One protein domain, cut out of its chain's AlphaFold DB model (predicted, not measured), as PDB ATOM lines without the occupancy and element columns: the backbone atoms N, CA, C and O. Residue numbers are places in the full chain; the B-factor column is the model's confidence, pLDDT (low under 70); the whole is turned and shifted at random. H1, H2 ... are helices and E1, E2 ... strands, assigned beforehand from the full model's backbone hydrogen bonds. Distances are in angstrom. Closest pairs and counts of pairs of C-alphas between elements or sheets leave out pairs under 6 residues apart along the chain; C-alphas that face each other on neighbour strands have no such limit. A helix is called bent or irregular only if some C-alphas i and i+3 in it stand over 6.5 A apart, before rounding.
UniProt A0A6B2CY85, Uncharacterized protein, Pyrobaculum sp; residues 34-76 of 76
ATOM      1  N   TYR A  34     109.943 108.230 153.445       91.44
ATOM      2  CA  TYR A  34     111.276 108.672 153.838       91.44
ATOM      3  C   TYR A  34     112.297 107.676 153.297       91.44
ATOM      4  O   TYR A  34     112.036 106.473 153.294       91.44
ATOM      5  N   VAL A  35     113.439 108.185 152.839       90.75
ATOM      6  CA  VAL A  35     114.542 107.386 152.302       90.75
ATOM      7  C   VAL A  35     115.810 107.800 153.031       90.75
ATOM      8  O   VAL A  35     116.098 108.990 153.130       90.75
ATOM      9  N   VAL A  36     116.547 106.814 153.535       92.00
ATOM     10  CA  VAL A  36     117.884 106.996 154.101       92.00
ATOM     11  C   VAL A  36     118.847 106.180 153.257       92.00
ATOM     12  O   VAL A  36     118.581 105.013 152.973       92.00
ATOM     13  N   VAL A  37     119.954 106.799 152.855       92.25
ATOM     14  CA  VAL A  37     121.015 106.144 152.085       92.25
ATOM     15  C   VAL A  37     122.303 106.164 152.895       92.25
ATOM     16  O   VAL A  37     122.757 107.226 153.322       92.25
ATOM     17  N   GLY A  38     122.883 104.985 153.100       91.94
ATOM     18  CA  GLY A  38     124.168 104.787 153.765       91.94
ATOM     19  C   GLY A  38     125.051 103.834 152.973       91.94
ATOM     20  O   GLY A  38     124.572 103.083 152.120       91.94
ATOM     21  N   ARG A  39     126.353 103.887 153.246       93.31
ATOM     22  CA  ARG A  39     127.364 102.999 152.664       93.31
ATOM     23  C   ARG A  39     128.134 102.324 153.783       93.31
ATOM     24  O   ARG A  39     128.503 102.985 154.752       93.31
ATOM     25  N   GLY A  40     128.372 101.029 153.635       92.94
ATOM     26  CA  GLY A  40     129.165 100.253 154.574       92.94
ATOM     27  C   GLY A  40     128.996  98.755 154.372       92.94
ATOM     28  O   GLY A  40     128.685  98.299 153.268       92.94
ATOM     29  N   THR A  41     129.210  98.004 155.444       93.38
ATOM     30  CA  THR A  41     129.167  96.542 155.448       93.38
ATOM     31  C   THR A  41     127.812  96.059 155.949       93.38
ATOM     32  O   THR A  41     127.188  96.679 156.805       93.38
ATOM     33  N   PHE A  42     127.347  94.926 155.435       90.94
ATOM     34  CA  PHE A  42     126.176  94.249 155.974       90.94
ATOM     35  C   PHE A  42     126.510  92.803 156.327       90.94
ATOM     36  O   PHE A  42     127.340  92.165 155.675       90.94
ATOM     37  N   VAL A  43     125.839  92.276 157.348       94.56
ATOM     38  CA  VAL A  43     125.934  90.875 157.762       94.56
ATOM     39  C   VAL A  43     124.533  90.290 157.780       94.56
ATOM     40  O   VAL A  43     123.618  90.883 158.341       94.56
ATOM     41  N   ILE A  44     124.355  89.128 157.154       91.69
ATOM     42  CA  ILE A  44     123.078  88.411 157.135       91.69
ATOM     43  C   ILE A  44     123.228  87.151 157.974       91.69
ATOM     44  O   ILE A  44     124.095  86.319 157.705       91.69
ATOM     45  N   PHE A  45     122.345  87.002 158.952       92.44
ATOM     46  CA  PHE A  45     122.185  85.785 159.734       92.44
ATOM     47  C   PHE A  45     120.965  85.044 159.197       92.44
ATOM     48  O   PHE A  45     119.873  85.612 159.158       92.44
ATOM     49  N   ALA A  46     121.143  83.804 158.747       90.50
ATOM     50  CA  ALA A  46     120.084  83.003 158.140       90.50
ATOM     51  C   ALA A  46     120.300  81.503 158.387       90.50
ATOM     52  O   ALA A  46     121.440  81.065 158.559       90.50
ATOM     53  N   ASP A  47     119.213  80.736 158.357       91.81
ATOM     54  CA  ASP A  47     119.169  79.276 158.492       91.81
ATOM     55  C   ASP A  47     118.200  78.649 157.464       91.81
ATOM     56  O   ASP A  47     117.866  79.276 156.451       91.81
ATOM     57  N   GLU A  48     117.780  77.395 157.671       91.94
ATOM     58  CA  GLU A  48     116.841  76.721 156.766       91.94
ATOM     59  C   GLU A  48     115.425  77.330 156.763       91.94
ATOM     60  O   GLU A  48     114.678  77.101 155.809       91.94
ATOM     61  N   GLU A  49     115.051  78.112 157.780       85.88
ATOM     62  CA  GLU A  49     113.757  78.802 157.876       85.88
ATOM     63  C   GLU A  49     113.786  80.200 157.234       85.88
ATOM     64  O   GLU A  49     112.734  80.747 156.886       85.88
ATOM     65  N   GLY A  50     114.976  80.762 156.994       82.62
ATOM     66  CA  GLY A  50     115.175  81.994 156.231       82.62
ATOM     67  C   GLY A  50     116.110  82.991 156.911       82.62
ATOM     68  O   GLY A  50     117.002  82.623 157.667       82.62
ATOM     69  N   ILE A  51     115.940  84.282 156.599       86.69
ATOM     70  CA  ILE A  51     116.732  85.355 157.218       86.69
ATOM     71  C   ILE A  51     116.233  85.580 158.646       86.69
ATOM     72  O   ILE A  51     115.078  85.953 158.848       86.69
ATOM     73  N   TRP A  52     117.137  85.418 159.606       87.00
ATOM     74  CA  TRP A  52     116.917  85.709 161.018       87.00
ATOM     75  C   TRP A  52     117.166  87.186 161.344       87.00
ATOM     76  O   TRP A  52     116.351  87.827 162.001       87.00
ATOM     77  N   SER A  53     118.293  87.738 160.879       88.38
ATOM     78  CA  SER A  53     118.671  89.140 161.112       88.38
ATOM     79  C   SER A  53     119.545  89.683 159.989       88.38
ATOM     80  O   SER A  53     120.217  88.930 159.278       88.38
ATOM     81  N   ILE A  54     119.550  91.007 159.856       90.50
ATOM     82  CA  ILE A  54     120.466  91.750 158.999       90.50
ATOM     83  C   ILE A  54     121.049  92.883 159.831       90.50
ATOM     84  O   ILE A  54     120.313  93.771 160.258       90.50
ATOM     85  N   ASP A  55     122.364  92.865 159.999       92.88
ATOM     86  CA  ASP A  55     123.093  93.950 160.642       92.88
ATOM     87  C   ASP A  55     123.697  94.844 159.559       92.88
ATOM     88  O   ASP A  55     124.263  94.358 158.576       92.88
ATOM     89  N   LEU A  56     123.556  96.157 159.732       91.56
ATOM     90  CA  LEU A  56     124.084  97.175 158.831       91.56
ATOM     91  C   LEU A  56     125.125  97.997 159.588       91.56
ATOM     92  O   LEU A  56     124.786  98.809 160.448       91.56
ATOM     93  N   GLU A  57     126.393  97.798 159.258       93.00
ATOM     94  CA  GLU A  57     127.479  98.654 159.710       93.00
ATOM     95  C   GLU A  57     127.650  99.791 158.709       93.00
ATOM     96  O   GLU A  57     127.860  99.566 157.516       93.00
ATOM     97  N   THR A  58     127.553 101.027 159.185       91.81
ATOM     98  CA  THR A  58     127.651 102.193 158.308       91.81
ATOM     99  C   THR A  58     129.011 102.858 158.437       91.81
ATOM    100  O   THR A  58     129.397 103.281 159.522       91.81
ATOM    101  N   GLU A  59     129.705 103.001 157.312       94.38
ATOM    102  CA  GLU A  59     130.935 103.789 157.199       94.38
ATOM    103  C   GLU A  59     130.610 105.277 157.020       94.38
ATOM    104  O   GLU A  59     131.273 106.145 157.584       94.38
ATOM    105  N   SER A  60     129.568 105.577 156.236       94.00
ATOM    106  CA  SER A  60     129.104 106.943 155.986       94.00
ATOM    107  C   SER A  60     127.624 106.991 155.615       94.00
ATOM    108  O   SER A  60     127.137 106.125 154.883       94.00
ATOM    109  N   TRP A  61     126.935 108.052 156.034       94.69
ATOM    110  CA  TRP A  61     125.572 108.359 155.605       94.69
ATOM    111  C   TRP A  61     125.570 109.446 154.531       94.69
ATOM    112  O   TRP A  61     126.178 110.500 154.707       94.69
ATOM    113  N   ASP A  62     124.830 109.215 153.446       91.88
ATOM    114  CA  ASP A  62     124.548 110.227 152.416       91.88
ATOM    115  C   ASP A  62     123.326 111.095 152.818       91.88
ATOM    116  O   ASP A  62     122.947 112.028 152.113       91.88
ATOM    117  N   SER A  63     122.677 110.770 153.943       89.62
ATOM    118  CA  SER A  63     121.486 111.433 154.494       89.62
ATOM    119  C   SER A  63     121.748 111.978 155.902       89.62
ATOM    120  O   SER A  63     122.559 111.424 156.638       89.62
ATOM    121  N   ASP A  64     121.013 113.021 156.299       91.62
ATOM    122  CA  ASP A  64     121.010 113.526 157.680       91.62
ATOM    123  C   ASP A  64     120.186 112.589 158.580       91.62
ATOM    124  O   ASP A  64     118.962 112.701 158.691       91.62
ATOM    125  N   VAL A  65     120.856 111.596 159.163       91.75
ATOM    126  CA  VAL A  65     120.201 110.557 159.965       91.75
ATOM    127  C   VAL A  65     119.650 111.080 161.283       91.75
ATOM    128  O   VAL A  65     118.593 110.615 161.701       91.75
ATOM    129  N   ASP A  66     120.276 112.095 161.875       91.88
ATOM    130  CA  ASP A  66     119.815 112.694 163.131       91.88
ATOM    131  C   ASP A  66     118.454 113.381 162.944       91.88
ATOM    132  O   ASP A  66     117.599 113.358 163.832       91.88
ATOM    133  N   ALA A  67     118.206 113.936 161.754       91.12
ATOM    134  CA  ALA A  67     116.906 114.488 161.393       91.12
ATOM    135  C   ALA A  67     115.874 113.412 161.001       91.12
ATOM    136  O   ALA A  67     114.679 113.583 161.262       91.12
ATOM    137  N   VAL A  68     116.293 112.319 160.351       91.94
ATOM    138  CA  VAL A  68     115.366 111.335 159.756       91.94
ATOM    139  C   VAL A  68     115.004 110.192 160.706       91.94
ATOM    140  O   VAL A  68     113.836 109.804 160.749       91.94
ATOM    141  N   PHE A  69     115.948 109.656 161.481       93.94
ATOM    142  CA  PHE A  69     115.736 108.493 162.357       93.94
ATOM    143  C   PHE A  69     114.584 108.680 163.354       93.94
ATOM    144  O   PHE A  69     113.722 107.793 163.420       93.94
ATOM    145  N   PRO A  70     114.444 109.846 164.019       93.00
ATOM    146  CA  PRO A  70     113.288 110.106 164.874       93.00
ATOM    147  C   PRO A  70     111.951 110.049 164.116       93.00
ATOM    148  O   PRO A  70     110.944 109.586 164.654       93.00
ATOM    149  N   LEU A  71     111.920 110.472 162.844       92.62
ATOM    150  CA  LEU A  71     110.708 110.472 162.010       92.62
ATOM    151  C   LEU A  71     110.279 109.061 161.591       92.62
ATOM    152  O   LEU A  71     109.088 108.822 161.364       92.62
ATOM    153  N   ILE A  72     111.235 108.135 161.489       90.31
ATOM    154  CA  ILE A  72     110.997 106.728 161.137       90.31
ATOM    155  C   ILE A  72     110.992 105.791 162.350       90.31
ATOM    156  O   ILE A  72     110.884 104.581 162.168       90.31
ATOM    157  N   LYS A  73     110.992 106.350 163.570       89.88
ATOM    158  CA  LYS A  73     110.883 105.623 164.846       89.88
ATOM    159  C   LYS A  73     112.034 104.642 165.097       89.88
ATOM    160  O   LYS A  73     111.817 103.583 165.679       89.88
ATOM    161  N   ILE A  74     113.236 104.992 164.649       88.06
ATOM    162  CA  ILE A  74     114.456 104.306 165.080       88.06
ATOM    163  C   ILE A  74     114.858 104.894 166.434       88.06
ATOM    164  O   ILE A  74     114.963 106.113 166.576       88.06
ATOM    165  N   GLU A  75     115.044 104.029 167.428       83.94
ATOM    166  CA  GLU A  75     115.602 104.413 168.724       83.94
ATOM    167  C   GLU A  75     117.118 104.604 168.574       83.94
ATOM    168  O   GLU A  75     117.785 103.803 167.918       83.94
ATOM    169  N   THR A  76     117.638 105.701 169.125       68.38
ATOM    170  CA  THR A  76     119.052 106.116 169.064       68.38
ATOM    171  C   THR A  76     119.591 106.359 170.461       68.38
ATOM    172  O   THR A  76     118.786 106.759 171.335       68.38
TER     173      THR A  76
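This is residues 34 to 76 of the 76 residues of an uncharacterized protein of Pyrobaculum sp (UniProt A0A6B2CY85). A long antiparallel hairpin of two strands, E1 and E2, makes most of the length; both strands bend sharply, and a short helix, H1, follows at the end away from the hairpin's turn. The whole is loose and elongated, with a radius of gyration of the C-alphas of 12.8 A and spans of 38 by 21 by 17 A. The printed part has 43 residues, with two named strands and one named helix in the order E1, E2, H1; the class is mixed, helices and strands.

Find C-alpha 38 at (124.168, 104.787, 153.765); from there E1, residues 38 to 47, runs 26.4 A to C-alpha 47 at (119.169, 79.276, 158.492). E2, residues 50 to 61, comes back over 28.3 A. Look next at residues 65 to 72 for H1, which ends with C-alpha 72 at (110.997, 106.728, 161.137).

Begin with the hairpin of E1 and E2, antiparallel neighbours with 166 degrees between their directions. Near its turn you will find N 47 and O 50 within hydrogen-bond range at 3.0 A, and toward its other end N 39 and O 60 at 2.9 A. E1 bends by 60 degrees at residue 41, and E2 by 66 degrees at residue 58; the C-alphas of Gly 40 and Thr 58 face each other at 4.5 A. From E2 a tight link of 3 residues leads to H1. E1 and H1 are apart. H1 is only just irregular, with C-alphas 67 and 70 6.7 A apart; 2 of its 4 O i to N i+4 pairs and 3 of its 5 O i to N i+3 pairs are within hydrogen-bond range.

Look at Glu 48, between the strands, and Ala 67, in H1, for the two C-alphas farthest apart, at 38.0 A. The printed part has no cut, and both links are tight. The mean pLDDT of the printed part is 90.6; residue 76, the chain's last, is under 70.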